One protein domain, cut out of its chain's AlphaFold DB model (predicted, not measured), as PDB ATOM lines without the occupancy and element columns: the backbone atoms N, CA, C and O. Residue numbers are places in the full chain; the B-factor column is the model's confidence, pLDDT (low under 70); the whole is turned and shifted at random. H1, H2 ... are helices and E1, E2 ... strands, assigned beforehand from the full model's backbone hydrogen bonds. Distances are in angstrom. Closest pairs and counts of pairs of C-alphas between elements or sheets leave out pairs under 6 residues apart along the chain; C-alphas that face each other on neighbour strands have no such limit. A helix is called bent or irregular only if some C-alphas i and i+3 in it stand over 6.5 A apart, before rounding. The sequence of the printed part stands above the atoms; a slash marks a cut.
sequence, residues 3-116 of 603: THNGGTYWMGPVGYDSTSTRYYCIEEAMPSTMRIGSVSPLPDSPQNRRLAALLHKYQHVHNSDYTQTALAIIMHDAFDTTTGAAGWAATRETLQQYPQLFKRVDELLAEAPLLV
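What this domain is: This is residues 3 to 116 of the 603 residues of the protein "Peptidase" of Bifidobacterium pseudolongum subsp. globosum (UniProt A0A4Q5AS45). Helix H2 lies in the middle of this model, with H1 side by side with it and H4 crossing both on one side; the small hairpin of strands E2 and E3 packs on H2 from the other side. H3 lies beside residues 73 to 77 of H2 and runs the opposite way to it, and residues 37 to 45, of which 38 to 41 belong to E4, stick out free of the rest. The printed part has 114 residues, with four named strands and then four named helices in the order E1 E2 E3 E4 H1 H2 H3 H4, and its class is mixed, helices and strands. The one sheet has the order E2 - E3, antiparallel. The whole is compact, with a radius of gyration of the C-alphas of 14.0 A and spans of 39 by 34 by 27 A.

Where its parts are: Start at E1, residues 7 to 9, where C-alpha 7 stands at (6.504, 41.059, 37.765). Read on to E2, residues 13 to 16, E3, residues 22 to 25, and E4, residues 38 to 41. Find C-alpha 46 at (12.233, 18.539, 11.995); from there H1 runs through residues 46 to 58, 18.5 A long. H2, residues 67 to 79, is 18.3 A long, and H3 holds residues 88 to 95. H4, residues 99 to 115, is the longest at 24.9 A and ends at C-alpha 115, (22.094, 23.926, 9.729). H4 is only just irregular: C-alphas 110 and 113 are 6.8 A apart.

How they stand to each other: Begin at the hub, H2, which touches H1, H3 and H4. H1 and H2 form a helical hairpin, at a shallow tilt of 20 degrees, opposite ways; their closest C-alphas, of Leu 55 and Leu 71, are 7.5 A apart. H4 touches H2 with residues 101 to 108 alone, about perpendicular at 74 degrees, closest at the C-alphas of Ala 70 and Val 105, 5.0 A. With residues 108 to 115 alone H4 touches H1, closest at the C-alphas of Arg 50 and Ala 112, 5.1 A. H2 and H3, also a helical hairpin, only just touch, with 3 pairs of C-alphas within 8 A, the closest those of His 76 and Trp 88, 7.1 A. Turn to the hairpin E2 and E3: N 14 and O 23 are within hydrogen-bond range at 2.8 A. The closest C-alphas of E3 and H2, of Tyr 24 and Ala 72, are 5.8 A apart. E1 and E4 pair with no named strand, and E4 is apart from H2, H3 and H4. Every O i to N i+4 pair is within hydrogen-bond range in H1, H2 and H3; in H4, 10 of 13 are.

The domain as a whole: Look for the two C-alphas farthest apart at Gly 6 and Val 116, 40.0 A. The printed part has no cut. The link from E3 to E4, 12 residues, is long. The mean pLDDT of the printed part is 91.0, and no printed residue is under 70.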
ATOM      1  N   THR A   3       9.245  43.825  32.174       85.69
ATOM      2  CA  THR A   3       8.177  43.869  33.180       85.69
ATOM      3  C   THR A   3       6.857  43.477  32.529       85.69
ATOM      4  O   THR A   3       6.485  44.070  31.519       85.69
ATOM      5  N   HIS A   4       6.149  42.512  33.115       84.94
ATOM      6  CA  HIS A   4       4.831  42.053  32.664       84.94
ATOM      7  C   HIS A   4       3.941  41.759  33.876       84.94
ATOM      8  O   HIS A   4       4.403  41.159  34.843       84.94
ATOM      9  N   ASN A   5       2.686  42.220  33.876       83.38
ATOM     10  CA  ASN A   5       1.738  42.058  34.997       83.38
ATOM     11  C   ASN A   5       2.306  42.356  36.402       83.38
ATOM     12  O   ASN A   5       1.997  41.670  37.375       83.38
ATOM     13  N   GLY A   6       3.154  43.382  36.521       80.56
ATOM     14  CA  GLY A   6       3.757  43.783  37.799       80.56
ATOM     15  C   GLY A   6       4.918  42.903  38.286       80.56
ATOM     16  O   GLY A   6       5.495  43.215  39.325       80.56
ATOM     17  N   GLY A   7       5.294  41.854  37.545       81.19
ATOM     18  CA  GLY A   7       6.504  41.059  37.765       81.19
ATOM     19  C   GLY A   7       7.652  41.487  36.847       81.19
ATOM     20  O   GLY A   7       7.420  41.969  35.737       81.19
ATOM     21  N   THR A   8       8.897  41.315  37.301       84.00
ATOM     22  CA  THR A   8      10.103  41.506  36.481       84.00
ATOM     23  C   THR A   8      10.702  40.151  36.133       84.00
ATOM     24  O   THR A   8      11.016  39.368  37.026       84.00
ATOM     25  N   TYR A   9      10.897  39.905  34.841       85.12
ATOM     26  CA  TYR A   9      11.337  38.624  34.299       85.12
ATOM     27  C   TYR A   9      12.636  38.764  33.496       85.12
ATOM     28  O   TYR A   9      12.995  39.841  32.993       85.12
ATOM     29  N   TRP A  10      13.356  37.652  33.368       86.62
ATOM     30  CA  TRP A  10      14.558  37.520  32.551       86.62
ATOM     31  C   TRP A  10      14.252  36.671  31.318       86.62
ATOM     32  O   TRP A  10      13.711  35.582  31.453       86.62
ATOM     33  N   MET A  11      14.624  37.163  30.131       90.19
ATOM     34  CA  MET A  11      14.496  36.426  28.873       90.19
ATOM     35  C   MET A  11      15.889  36.099  28.333       90.19
ATOM     36  O   MET A  11      16.672  36.994  27.993       90.19
ATOM     37  N   GLY A  12      16.197  34.810  28.291       91.25
ATOM     38  CA  GLY A  12      17.510  34.266  27.976       91.25
ATOM     39  C   GLY A  12      17.725  32.931  28.693       91.25
ATOM     40  O   GLY A  12      16.793  32.400  29.297       91.25
ATOM     41  N   PRO A  13      18.954  32.395  28.673       92.19
ATOM     42  CA  PRO A  13      19.307  31.212  29.441       92.19
ATOM     43  C   PRO A  13      19.039  31.440  30.929       92.19
ATOM     44  O   PRO A  13      19.418  32.482  31.474       92.19
ATOM     45  N   VAL A  14      18.402  30.459  31.564       89.50
ATOM     46  CA  VAL A  14      18.109  30.423  33.003       89.50
ATOM     47  C   VAL A  14      19.370  30.071  33.789       89.50
ATOM     48  O   VAL A  14      19.616  30.625  34.856       89.50
ATOM     49  N   GLY A  15      20.210  29.192  33.238       88.88
ATOM     50  CA  GLY A  15      21.460  28.761  33.855       88.88
ATOM     51  C   GLY A  15      22.353  27.985  32.894       88.88
ATOM     52  O   GLY A  15      22.031  27.821  31.714       88.88
ATOM     53  N   TYR A  16      23.484  27.523  33.418       89.75
ATOM     54  CA  TYR A  16      24.421  26.654  32.719       89.75
ATOM     55  C   TYR A  16      24.998  25.602  33.668       89.75
ATOM     56  O   TYR A  16      25.103  25.845  34.872       89.75
ATOM     57  N   ASP A  17      25.362  24.440  33.132       86.88
ATOM     58  CA  ASP A  17      26.026  23.386  33.907       86.88
ATOM     59  C   ASP A  17      27.563  23.483  33.848       86.88
ATOM     60  O   ASP A  17      28.139  24.416  33.282       86.88
ATOM     61  N   SER A  18      28.251  22.504  34.445       85.25
ATOM     62  CA  SER A  18      29.718  22.429  34.478       85.25
ATOM     63  C   SER A  18      30.368  22.282  33.099       85.25
ATOM     64  O   SER A  18      31.565  22.519  32.973       85.25
ATOM     65  N   THR A  19      29.603  21.902  32.074       83.62
ATOM     66  CA  THR A  19      30.055  21.832  30.675       83.62
ATOM     67  C   THR A  19      29.748  23.115  29.898       83.62
ATOM     68  O   THR A  19      30.012  23.198  28.703       83.62
ATOM     69  N   SER A  20      29.243  24.149  30.582       86.12
ATOM     70  CA  SER A  20      28.733  25.391  29.988       86.12
ATOM     71  C   SER A  20      27.516  25.188  29.080       86.12
ATOM     72  O   SER A  20      27.221  26.057  28.255       86.12
ATOM     73  N   THR A  21      26.788  24.078  29.238       90.31
ATOM     74  CA  THR A  21      25.548  23.851  28.492       90.31
ATOM     75  C   THR A  21      24.464  24.771  29.014       90.31
ATOM     76  O   THR A  21      24.237  24.816  30.220       90.31
ATOM     77  N   ARG A  22      23.808  25.527  28.128       93.50
ATOM     78  CA  ARG A  22      22.760  26.486  28.499       93.50
ATOM     79  C   ARG A  22      21.395  25.818  28.618       93.50
ATOM     80  O   ARG A  22      21.024  24.997  27.783       93.50
ATOM     81  N   TYR A  23      20.643  26.253  29.622       93.44
ATOM     82  CA  TYR A  23      19.282  25.809  29.907       93.44
ATOM     83  C   TYR A  23      18.315  26.960  29.634       93.44
ATOM     84  O   TYR A  23      18.513  28.065  30.148       93.44
ATOM     85  N   TYR A  24      17.280  26.716  28.838       94.75
ATOM     86  CA  TYR A  24      16.275  27.710  28.457       94.75
ATOM     87  C   TYR A  24      14.927  27.344  29.056       94.75
ATOM     88  O   TYR A  24      14.518  26.191  28.978       94.75
ATOM     89  N   CYS A  25      14.249  28.324  29.642       93.31
ATOM     90  CA  CYS A  25      12.902  28.164  30.172       93.31
ATOM     91  C   CYS A  25      11.911  27.771  29.064       93.31
ATOM     92  O   CYS A  25      12.013  28.280  27.948       93.31
ATOM     93  N   ILE A  26      10.954  26.897  29.392       94.25
ATOM     94  CA  ILE A  26       9.776  26.605  28.561       94.25
ATOM     95  C   ILE A  26       8.456  26.707  29.351       94.25
ATOM     96  O   ILE A  26       7.436  26.191  28.909       94.25
ATOM     97  N   GLU A  27       8.465  27.350  30.522       92.50
ATOM     98  CA  GLU A  27       7.274  27.612  31.341       92.50
ATOM     99  C   GLU A  27       7.306  29.037  31.921       92.50
ATOM    100  O   GLU A  27       7.944  29.321  32.945       92.50
ATOM    101  N   GLU A  28       6.610  29.952  31.253       90.25
ATOM    102  CA  GLU A  28       6.489  31.348  31.661       90.25
ATOM    103  C   GLU A  28       5.812  31.498  33.033       90.25
ATOM    104  O   GLU A  28       4.905  30.755  33.412       90.25
ATOM    105  N   ALA A  29       6.271  32.491  33.797       83.62
ATOM    106  CA  ALA A  29       5.769  32.826  35.133       83.62
ATOM    107  C   ALA A  29       5.885  31.715  36.204       83.62
ATOM    108  O   ALA A  29       5.371  31.880  37.314       83.62
ATOM    109  N   MET A  30       6.622  30.634  35.930       85.00
ATOM    110  CA  MET A  30       6.992  29.624  36.927       85.00
ATOM    111  C   MET A  30       8.338  29.973  37.589       85.00
ATOM    112  O   MET A  30       9.273  30.399  36.916       85.00
ATOM    113  N   PRO A  31       8.492  29.838  38.918       80.88
ATOM    114  CA  PRO A  31       9.765  30.119  39.573       80.88
ATOM    115  C   PRO A  31      10.766  28.967  39.382       80.88
ATOM    116  O   PRO A  31      10.513  27.818  39.758       80.88
ATOM    117  N   SER A  32      11.962  29.290  38.886       81.75
ATOM    118  CA  SER A  32      13.079  28.340  38.886       81.75
ATOM    119  C   SER A  32      13.702  28.215  40.275       81.75
ATOM    120  O   SER A  32      14.063  29.206  40.912       81.75
ATOM    121  N   THR A  33      13.891  26.977  40.732       83.31
ATOM    122  CA  THR A  33      14.699  26.662  41.922       83.31
ATOM    123  C   THR A  33      16.178  26.447  41.592       83.31
ATOM    124  O   THR A  33      16.960  26.149  42.496       83.31
ATOM    125  N   MET A  34      16.571  26.592  40.316       81.44
ATOM    126  CA  MET A  34      17.919  26.311  39.804       81.44
ATOM    127  C   MET A  34      18.384  24.871  40.083       81.44
ATOM    128  O   MET A  34      19.576  24.605  40.233       81.44
ATOM    129  N   ARG A  35      17.434  23.933  40.188       82.06
ATOM    130  CA  ARG A  35      17.689  22.511  40.433       82.06
ATOM    131  C   ARG A  35      17.175  21.690  39.264       82.06
ATOM    132  O   ARG A  35      16.024  21.831  38.874       82.06
ATOM    133  N   ILE A  36      18.023  20.808  38.754       82.94
ATOM    134  CA  ILE A  36      17.648  19.817  37.748       82.94
ATOM    135  C   ILE A  36      16.948  18.659  38.469       82.94
ATOM    136  O   ILE A  36      17.496  18.117  39.429       82.94
ATOM    137  N   GLY A  37      15.729  18.326  38.040       82.00
ATOM    138  CA  GLY A  37      14.994  17.151  38.505       82.00
ATOM    139  C   GLY A  37      15.364  15.927  37.673       82.00
ATOM    140  O   GLY A  37      16.414  15.324  37.884       82.00
ATOM    141  N   SER A  38      14.508  15.560  36.720       89.00
ATOM    142  CA  SER A  38      14.773  14.488  35.753       89.00
ATOM    143  C   SER A  38      15.037  15.044  34.355       89.00
ATOM    144  O   SER A  38      14.582  16.128  34.001       89.00
ATOM    145  N   VAL A  39      15.775  14.284  33.549       90.94
ATOM    146  CA  VAL A  39      16.053  14.595  32.143       90.94
ATOM    147  C   VAL A  39      15.253  13.625  31.281       90.94
ATOM    148  O   VAL A  39      15.273  12.420  31.529       90.94
ATOM    149  N   SER A  40      14.528  14.150  30.298       91.00
ATOM    150  CA  SER A  40      13.751  13.377  29.333       91.00
ATOM    151  C   SER A  40      14.108  13.833  27.919       91.00
ATOM    152  O   SER A  40      13.826  14.985  27.589       91.00
ATOM    153  N   PRO A  41      14.649  12.958  27.057       91.69
ATOM    154  CA  PRO A  41      14.886  13.296  25.659       91.69
ATOM    155  C   PRO A  41      13.601  13.731  24.961       91.69
ATOM    156  O   PRO A  41      12.547  13.110  25.149       91.69
ATOM    157  N   LEU A  42      13.671  14.801  24.166       92.06
ATOM    158  CA  LEU A  42      12.563  15.160  23.285       92.06
ATOM    159  C   LEU A  42      12.580  14.261  22.043       92.06
ATOM    160  O   LEU A  42      13.657  13.907  21.558       92.06
ATOM    161  N   PRO A  43      11.403  13.880  21.512       90.88
ATOM    162  CA  PRO A  43      11.334  13.046  20.323       90.88
ATOM    163  C   PRO A  43      11.981  13.754  19.135       90.88
ATOM    164  O   PRO A  43      11.900  14.979  18.995       90.88
ATOM    165  N   ASP A  44      12.590  12.969  18.259       88.56
ATOM    166  CA  ASP A  44      13.153  13.482  17.023       88.56
ATOM    167  C   ASP A  44      12.047  14.044  16.107       88.56
ATOM    168  O   ASP A  44      11.030  13.399  15.848       88.56
ATOM    169  N   SER A  45      12.226  15.286  15.653       89.94
ATOM    170  CA  SER A  45      11.314  15.977  14.740       89.94
ATOM    171  C   SER A  45      12.062  17.060  13.955       89.94
ATOM    172  O   SER A  45      13.057  17.594  14.461       89.94
ATOM    173  N   PRO A  46      11.595  17.462  12.755       89.25
ATOM    174  CA  PRO A  46      12.233  18.539  11.995       89.25
ATOM    175  C   PRO A  46      12.379  19.842  12.793       89.25
ATOM    176  O   PRO A  46      13.404  20.514  12.698       89.25
ATOM    177  N   GLN A  47      11.383  20.180  13.620       92.56
ATOM    178  CA  GLN A  47      11.451  21.333  14.519       92.56
ATOM    179  C   GLN A  47      12.568  21.147  15.551       92.56
ATOM    180  O   GLN A  47      13.449  21.995  15.652       92.56
ATOM    181  N   ASN A  48      12.586  20.021  16.266       94.12
ATOM    182  CA  ASN A  48      13.538  19.793  17.353       94.12
ATOM    183  C   ASN A  48      14.987  19.726  16.859       94.12
ATOM    184  O   ASN A  48      15.863  20.286  17.513       94.12
ATOM    185  N   ARG A  49      15.242  19.136  15.682       92.19
ATOM    186  CA  ARG A  49      16.574  19.145  15.048       92.19
ATOM    187  C   ARG A  49      17.044  20.568  14.737       92.19
ATOM    188  O   ARG A  49      18.185  20.912  15.033       92.19
ATOM    189  N   ARG A  50      16.164  21.414  14.184       94.25
ATOM    190  CA  ARG A  50      16.459  22.827  13.867       94.25
ATOM    191  C   ARG A  50      16.764  23.637  15.121       94.25
ATOM    192  O   ARG A  50      17.745  24.376  15.153       94.25
ATOM    193  N   LEU A  51      15.964  23.459  16.170       95.94
ATOM    194  CA  LEU A  51      16.200  24.109  17.459       95.94
ATOM    195  C   LEU A  51      17.513  23.633  18.089       95.94
ATOM    196  O   LEU A  51      18.315  24.457  18.520       95.94
ATOM    197  N   ALA A  52      17.778  22.326  18.075       95.31
ATOM    198  CA  ALA A  52      19.027  21.762  18.569       95.31
ATOM    199  C   ALA A  52      20.250  22.276  17.794       95.31
ATOM    200  O   ALA A  52      21.254  22.618  18.412       95.31
ATOM    201  N   ALA A  53      20.164  22.396  16.467       94.38
ATOM    202  CA  ALA A  53      21.241  22.939  15.641       94.38
ATOM    203  C   ALA A  53      21.537  24.414  15.963       94.38
ATOM    204  O   ALA A  53      22.703  24.794  16.088       94.38
ATOM    205  N   LEU A  54      20.500  25.233  16.183       95.25
ATOM    206  CA  LEU A  54      20.668  26.611  16.653       95.25
ATOM    207  C   LEU A  54      21.324  26.664  18.040       95.25
ATOM    208  O   LEU A  54      22.284  27.413  18.234       95.25
ATOM    209  N   LEU A  55      20.847  25.858  18.997       94.69
ATOM    210  CA  LEU A  55      21.443  25.798  20.335       94.69
ATOM    211  C   LEU A  55      22.902  25.335  20.285       94.69
ATOM    212  O   LEU A  55      23.737  25.902  20.983       94.69
ATOM    213  N   HIS A  56      23.227  24.365  19.428       92.69
ATOM    214  CA  HIS A  56      24.594  23.898  19.215       92.69
ATOM    215  C   HIS A  56      25.494  25.008  18.660       92.69
ATOM    216  O   HIS A  56      26.515  25.332  19.267       92.69
ATOM    217  N   LYS A  57      25.087  25.655  17.559       92.44
ATOM    218  CA  LYS A  57      25.863  26.726  16.910       92.44
ATOM    219  C   LYS A  57      26.127  27.908  17.844       92.44
ATOM    220  O   LYS A  57      27.218  28.476  17.842       92.44
ATOM    221  N   TYR A  58      25.133  28.284  18.646       92.69
ATOM    222  CA  TYR A  58      25.183  29.482  19.483       92.69
ATOM    223  C   TYR A  58      25.479  29.202  20.965       92.69
ATOM    224  O   TYR A  58      25.463  30.140  21.766       92.69
ATOM    225  N   GLN A  59      25.816  27.963  21.345       89.19
ATOM    226  CA  GLN A  59      26.044  27.555  22.741       89.19
ATOM    227  C   GLN A  59      27.038  28.468  23.474       89.19
ATOM    228  O   GLN A  59      26.845  28.849  24.632       89.19
ATOM    229  N   HIS A  60      28.099  28.886  22.785       88.75
ATOM    230  CA  HIS A  60      29.187  29.673  23.371       88.75
ATOM    231  C   HIS A  60      29.173  31.150  22.955       88.75
ATOM    232  O   HIS A  60      30.107  31.888  23.253       88.75
ATOM    233  N   VAL A  61      28.094  31.619  22.322       89.69
ATOM    234  CA  VAL A  61      27.976  33.010  21.864       89.69
ATOM    235  C   VAL A  61      27.420  33.905  22.979       89.69
ATOM    236  O   VAL A  61      26.451  33.563  23.666       89.69
ATOM    237  N   HIS A  62      28.043  35.067  23.196       84.56
ATOM    238  CA  HIS A  62      27.564  36.069  24.154       84.56
ATOM    239  C   HIS A  62      26.230  36.692  23.704       84.56
ATOM    240  O   HIS A  62      25.902  36.721  22.524       84.56
ATOM    241  N   ASN A  63      25.443  37.221  24.645       81.62
ATOM    242  CA  ASN A  63      24.136  37.818  24.339       81.62
ATOM    243  C   ASN A  63      24.212  39.284  23.851       81.62
ATOM    244  O   ASN A  63      23.285  40.050  24.097       81.62
ATOM    245  N   SER A  64      25.314  39.710  23.228       72.44
ATOM    246  CA  SER A  64      25.508  41.107  22.794       72.44
ATOM    247  C   SER A  64      24.501  41.550  21.729       72.44
ATOM    248  O   SER A  64      24.086  42.704  21.741       72.44
ATOM    249  N   ASP A  65      24.048  40.620  20.884       81.56
ATOM    250  CA  ASP A  65      23.167  40.888  19.736       81.56
ATOM    251  C   ASP A  65      21.780  40.252  19.898       81.56
ATOM    252  O   ASP A  65      21.193  39.751  18.944       81.56
ATOM    253  N   TYR A  66      21.274  40.179  21.133       91.56
ATOM    254  CA  TYR A  66      20.008  39.517  21.487       91.56
ATOM    255  C   TYR A  66      19.929  38.013  21.185       91.56
ATOM    256  O   TYR A  66      18.909  37.410  21.494       91.56
ATOM    257  N   THR A  67      20.968  37.376  20.635       94.94
ATOM    258  CA  THR A  67      20.938  35.967  20.198       94.94
ATOM    259  C   THR A  67      20.417  35.010  21.272       94.94
ATOM    260  O   THR A  67      19.540  34.201  20.999       94.94
ATOM    261  N   GLN A  68      20.888  35.120  22.513       94.88
ATOM    262  CA  GLN A  68      20.476  34.214  23.592       94.88
ATOM    263  C   GLN A  68      19.050  34.504  24.072       94.88
ATOM    264  O   GLN A  68      18.319  33.587  24.438       94.88
ATOM    265  N   THR A  69      18.641  35.772  24.049       95.12
ATOM    266  CA  THR A  69      17.260  36.189  24.329       95.12
ATOM    267  C   THR A  69      16.308  35.728  23.220       95.12
ATOM    268  O   THR A  69      15.226  35.241  23.522       95.12
ATOM    269  N   ALA A  70      16.710  35.816  21.951       96.75
ATOM    270  CA  ALA A  70      15.933  35.356  20.804       96.75
ATOM    271  C   ALA A  70      15.771  33.829  20.812       96.75
ATOM    272  O   ALA A  70      14.662  33.340  20.629       96.75
ATOM    273  N   LEU A  71      16.835  33.075  21.118       97.06
ATOM    274  CA  LEU A  71      16.752  31.622  21.309       97.06
ATOM    275  C   LEU A  71      15.765  31.247  22.419       97.06
ATOM    276  O   LEU A  71      14.980  30.326  22.229       97.06
ATOM    277  N   ALA A  72      15.748  31.980  23.539       95.88
ATOM    278  CA  ALA A  72      14.774  31.748  24.605       95.88
ATOM    279  C   ALA A  72      13.326  31.967  24.131       95.88
ATOM    280  O   ALA A  72      12.480  31.119  24.391       95.88
ATOM    281  N   ILE A  73      13.057  33.035  23.366       96.81
ATOM    282  CA  ILE A  73      11.739  33.252  22.740       96.81
ATOM    283  C   ILE A  73      11.373  32.083  21.823       96.81
ATOM    284  O   ILE A  73      10.251  31.598  21.892       96.81
ATOM    285  N   ILE A  74      12.308  31.608  20.996       97.81
ATOM    286  CA  ILE A  74      12.069  30.477  20.089       97.81
ATOM    287  C   ILE A  74      11.749  29.193  20.877       97.81
ATOM    288  O   ILE A  74      10.864  28.443  20.473       97.81
ATOM    289  N   MET A  75      12.428  28.935  22.003       97.25
ATOM    290  CA  MET A  75      12.126  27.777  22.856       97.25
ATOM    291  C   MET A  75      10.737  27.889  23.492       97.25
ATOM    292  O   MET A  75       9.988  26.913  23.480       97.25
ATOM    293  N   HIS A  76      10.367  29.067  23.999       96.44
ATOM    294  CA  HIS A  76       9.024  29.293  24.523       96.44
ATOM    295  C   HIS A  76       7.953  29.150  23.426       96.44
ATOM    296  O   HIS A  76       6.963  28.455  23.630       96.44
ATOM    297  N   ASP A  77       8.172  29.714  22.233       96.38
ATOM    298  CA  ASP A  77       7.274  29.559  21.077       96.38
ATOM    299  C   ASP A  77       7.077  28.086  20.684       96.38
ATOM    300  O   ASP A  77       6.006  27.711  20.205       96.38
ATOM    301  N   ALA A  78       8.096  27.248  20.882       95.94
ATOM    302  CA  ALA A  78       8.052  25.834  20.535       95.94
ATOM    303  C   ALA A  78       7.402  24.946  21.607       95.94
ATOM    304  O   ALA A  78       6.755  23.958  21.255       95.94
ATOM    305  N   PHE A  79       7.596  25.256  22.892       95.56
ATOM    306  CA  PHE A  79       7.330  24.303  23.976       95.56
ATOM    307  C   PHE A  79       6.464  24.837  25.118       95.56
ATOM    308  O   PHE A  79       5.969  24.031  25.908       95.56
ATOM    309  N   ASP A  80       6.266  26.151  25.232       95.31
ATOM    310  CA  ASP A  80       5.551  26.730  26.364       95.31
ATOM    311  C   ASP A  80       4.034  26.580  26.221       95.31
ATOM    312  O   ASP A  80       3.418  26.995  25.238       95.31
ATOM    313  N   THR A  81       3.423  25.972  27.238       93.31
ATOM    314  CA  THR A  81       1.984  25.676  27.291       93.31
ATOM    315  C   THR A  81       1.234  26.507  28.333       93.31
ATOM    316  O   THR A  81       0.039  26.301  28.552       93.31
ATOM    317  N   THR A  82       1.908  27.449  28.994       92.81
ATOM    318  CA  THR A  82       1.313  28.323  30.008       92.81
ATOM    319  C   THR A  82       0.250  29.240  29.395       92.81
ATOM    320  O   THR A  82       0.359  29.722  28.267       92.81
ATOM    321  N   THR A  83      -0.823  29.496  30.147       90.81
ATOM    322  CA  THR A  83      -2.003  30.228  29.656       90.81
ATOM    323  C   THR A  83      -2.418  31.359  30.598       90.81
ATOM    324  O   THR A  83      -1.938  31.478  31.725       90.81
ATOM    325  N   GLY A  84      -3.341  32.206  30.135       89.44
ATOM    326  CA  GLY A  84      -3.865  33.334  30.904       89.44
ATOM    327  C   GLY A  84      -2.983  34.581  30.831       89.44
ATOM    328  O   GLY A  84      -2.046  34.657  30.043       89.44
ATOM    329  N   ALA A  85      -3.301  35.584  31.654       86.56
ATOM    330  CA  ALA A  85      -2.663  36.902  31.579       86.56
ATOM    331  C   ALA A  85      -1.145  36.857  31.822       86.56
ATOM    332  O   ALA A  85      -0.425  37.685  31.272       86.56
ATOM    333  N   ALA A  86      -0.667  35.915  32.639       84.31
ATOM    334  CA  ALA A  86       0.752  35.714  32.942       84.31
ATOM    335  C   ALA A  86       1.403  34.582  32.125       84.31
ATOM    336  O   ALA A  86       2.559  34.273  32.370       84.31
ATOM    337  N   GLY A  87       0.672  33.951  31.198       91.12
ATOM    338  CA  GLY A  87       1.209  32.892  30.344       91.12
ATOM    339  C   GLY A  87       1.960  33.432  29.126       91.12
ATOM    340  O   GLY A  87       1.889  34.626  28.806       91.12
ATOM    341  N   TRP A  88       2.625  32.526  28.408       94.75
ATOM    342  CA  TRP A  88       3.540  32.864  27.318       94.75
ATOM    343  C   TRP A  88       2.940  33.787  26.258       94.75
ATOM    344  O   TRP A  88       3.556  34.788  25.905       94.75
ATOM    345  N   ALA A  89       1.717  33.524  25.789       94.00
ATOM    346  CA  ALA A  89       1.099  34.326  24.731       94.00
ATOM    347  C   ALA A  89       0.997  35.828  25.084       94.00
ATOM    348  O   ALA A  89       1.300  36.681  24.249       94.00
ATOM    349  N   ALA A  90       0.632  36.155  26.329       93.12
ATOM    350  CA  ALA A  90       0.526  37.537  26.804       93.12
ATOM    351  C   ALA A  90       1.908  38.176  27.045       93.12
ATOM    352  O   ALA A  90       2.121  39.358  26.753       93.12
ATOM    353  N   THR A  91       2.874  37.393  27.538       93.25
ATOM    354  CA  THR A  91       4.276  37.824  27.653       93.25
ATOM    355  C   THR A  91       4.869  38.133  26.278       93.25
ATOM    356  O   THR A  91       5.488  39.182  26.085       93.25
ATOM    357  N   ARG A  92       4.647  37.257  25.298       94.69
ATOM    358  CA  ARG A  92       5.137  37.400  23.927       94.69
ATOM    359  C   ARG A  92       4.616  38.674  23.266       94.69
ATOM    360  O   ARG A  92       5.378  39.338  22.566       94.69
ATOM    361  N   GLU A  93       3.356  39.042  23.510       93.31
ATOM    362  CA  GLU A  93       2.778  40.317  23.061       93.31
ATOM    363  C   GLU A  93       3.490  41.514  23.707       93.31
ATOM    364  O   GLU A  93       3.883  42.453  23.017       93.31
ATOM    365  N   THR A  94       3.768  41.451  25.011       92.44
ATOM    366  CA  THR A  94       4.517  42.504  25.719       92.44
ATOM    367  C   THR A  94       5.940  42.667  25.186       92.44
ATOM    368  O   THR A  94       6.457  43.786  25.116       92.44
ATOM    369  N   LEU A  95       6.592  41.577  24.776       93.88
ATOM    370  CA  LEU A  95       7.934  41.628  24.198       93.88
ATOM    371  C   LEU A  95       7.965  42.334  22.831       93.88
ATOM    372  O   LEU A  95       9.033  42.815  22.450       93.88
ATOM    373  N   GLN A  96       6.835  42.468  22.117       92.88
ATOM    374  CA  GLN A  96       6.772  43.127  20.795       92.88
ATOM    375  C   GLN A  96       7.257  44.586  20.811       92.88
ATOM    376  O   GLN A  96       7.654  45.119  19.778       92.88
ATOM    377  N   GLN A  97       7.310  45.227  21.984       93.06
ATOM    378  CA  GLN A  97       7.926  46.548  22.153       93.06
ATOM    379  C   GLN A  97       9.438  46.583  21.824       93.06
ATOM    380  O   GLN A  97      10.011  47.665  21.703       93.06
ATOM    381  N   TYR A  98      10.088  45.420  21.673       92.94
ATOM    382  CA  TYR A  98      11.503  45.268  21.325       92.94
ATOM    383  C   TYR A  98      11.672  44.732  19.885       92.94
ATOM    384  O   TYR A  98      12.009  43.565  19.692       92.94
ATOM    385  N   PRO A  99      11.499  45.557  18.835       92.81
ATOM    386  CA  PRO A  99      11.464  45.071  17.450       92.81
ATOM    387  C   PRO A  99      12.776  44.424  16.972       92.81
ATOM    388  O   PRO A  99      12.748  43.484  16.184       92.81
ATOM    389  N   GLN A 100      13.935  44.877  17.468       92.62
ATOM    390  CA  GLN A 100      15.235  44.282  17.112       92.62
ATOM    391  C   GLN A 100      15.384  42.837  17.616       92.62
ATOM    392  O   GLN A 100      16.074  42.037  16.992       92.62
ATOM    393  N   LEU A 101      14.708  42.491  18.716       94.12
ATOM    394  CA  LEU A 101      14.699  41.136  19.257       94.12
ATOM    395  C   LEU A 101      13.938  40.181  18.331       94.12
ATOM    396  O   LEU A 101      14.452  39.114  18.014       94.12
ATOM    397  N   PHE A 102      12.763  40.585  17.840       95.88
ATOM    398  CA  PHE A 102      11.984  39.767  16.904       95.88
ATOM    399  C   PHE A 102      12.622  39.686  15.517       95.88
ATOM    400  O   PHE A 102      12.605  38.617  14.922       95.88
ATOM    401  N   LYS A 103      13.317  40.738  15.062       96.31
ATOM    402  CA  LYS A 103      14.177  40.636  13.873       96.31
ATOM    403  C   LYS A 103      15.220  39.520  14.034       96.31
ATOM    404  O   LYS A 103      15.413  38.729  13.119       96.31
ATOM    405  N   ARG A 104      15.871  39.429  15.201       96.44
ATOM    406  CA  ARG A 104      16.847  38.364  15.475       96.44
ATOM    407  C   ARG A 104      16.194  36.981  15.575       96.44
ATOM    408  O   ARG A 104      16.803  36.007  15.149       96.44
ATOM    409  N   VAL A 105      14.974  36.889  16.110       97.38
ATOM    410  CA  VAL A 105      14.176  35.648  16.088       97.38
ATOM    411  C   VAL A 105      13.948  35.190  14.647       97.38
ATOM    412  O   VAL A 105      14.254  34.042  14.333       97.38
ATOM    413  N   ASP A 106      13.497  36.085  13.766       97.31
ATOM    414  CA  ASP A 106      13.249  35.771  12.355       97.31
ATOM    415  C   ASP A 106      14.537  35.346  11.629       97.31
ATOM    416  O   ASP A 106      14.534  34.362  10.892       97.31
ATOM    417  N   GLU A 107      15.659  36.034  11.877       96.69
ATOM    418  CA  GLU A 107      16.975  35.668  11.333       96.69
ATOM    419  C   GLU A 107      17.406  34.254  11.754       96.69
ATOM    420  O   GLU A 107      17.841  33.468  10.915       96.69
ATOM    421  N   LEU A 108      17.269  33.912  13.041       96.88
ATOM    422  CA  LEU A 108      17.622  32.584  13.553       96.88
ATOM    423  C   LEU A 108      16.695  31.496  12.993       96.88
ATOM    424  O   LEU A 108      17.159  30.411  12.649       96.88
ATOM    425  N   LEU A 109      15.395  31.773  12.873       96.25
ATOM    426  CA  LEU A 109      14.434  30.835  12.289       96.25
ATOM    427  C   LEU A 109      14.677  30.609  10.791       96.25
ATOM    428  O   LEU A 109      14.499  29.486  10.324       96.25
ATOM    429  N   ALA A 110      15.106  31.638  10.054       95.62
ATOM    430  CA  ALA A 110      15.499  31.520   8.651       95.62
ATOM    431  C   ALA A 110      16.821  30.755   8.471       95.62
ATOM    432  O   ALA A 110      16.994  30.047   7.484       95.62
ATOM    433  N   GLU A 111      17.743  30.864   9.429       94.69
ATOM    434  CA  GLU A 111      19.019  30.143   9.427       94.69
ATOM    435  C   GLU A 111      18.861  28.652   9.765       94.69
ATOM    436  O   GLU A 111      19.576  27.813   9.221       94.69
ATOM    437  N   ALA A 112      17.933  28.303  10.660       94.19
ATOM    438  CA  ALA A 112      17.831  26.959  11.231       94.19
ATOM    439  C   ALA A 112      17.738  25.805  10.206       94.19
ATOM    440  O   ALA A 112      18.401  24.789  10.425       94.19
ATOM    441  N   PRO A 113      16.964  25.906   9.101       92.38
ATOM    442  CA  PRO A 113      16.910  24.860   8.078       92.38
ATOM    443  C   PRO A 113      18.264  24.592   7.413       92.38
ATOM    444  O   PRO A 113      18.554  23.450   7.080       92.38
ATOM    445  N   LEU A 114      19.117  25.615   7.290       92.69
ATOM    446  CA  LEU A 114      20.420  25.508   6.631       92.69
ATOM    447  C   LEU A 114      21.449  24.731   7.463       92.69
ATOM    448  O   LEU A 114      22.458  24.280   6.928       92.69
ATOM    449  N   LEU A 115      21.201  24.583   8.770       92.88
ATOM    450  CA  LEU A 115      22.094  23.926   9.729       92.88
ATOM    451  C   LEU A 115      21.762  22.447   9.957       92.88
ATOM    452  O   LEU A 115      22.468  21.775  10.709       92.88
ATOM    453  N   VAL A 116      20.666  21.949   9.382       92.81
ATOM    454  CA  VAL A 116      20.176  20.593   9.631       92.81
ATOM    455  C   VAL A 116      20.289  19.762   8.361       92.81
ATOM    456  O   VAL A 116      19.764  20.167   7.325       92.81
TER     457      VAL A 116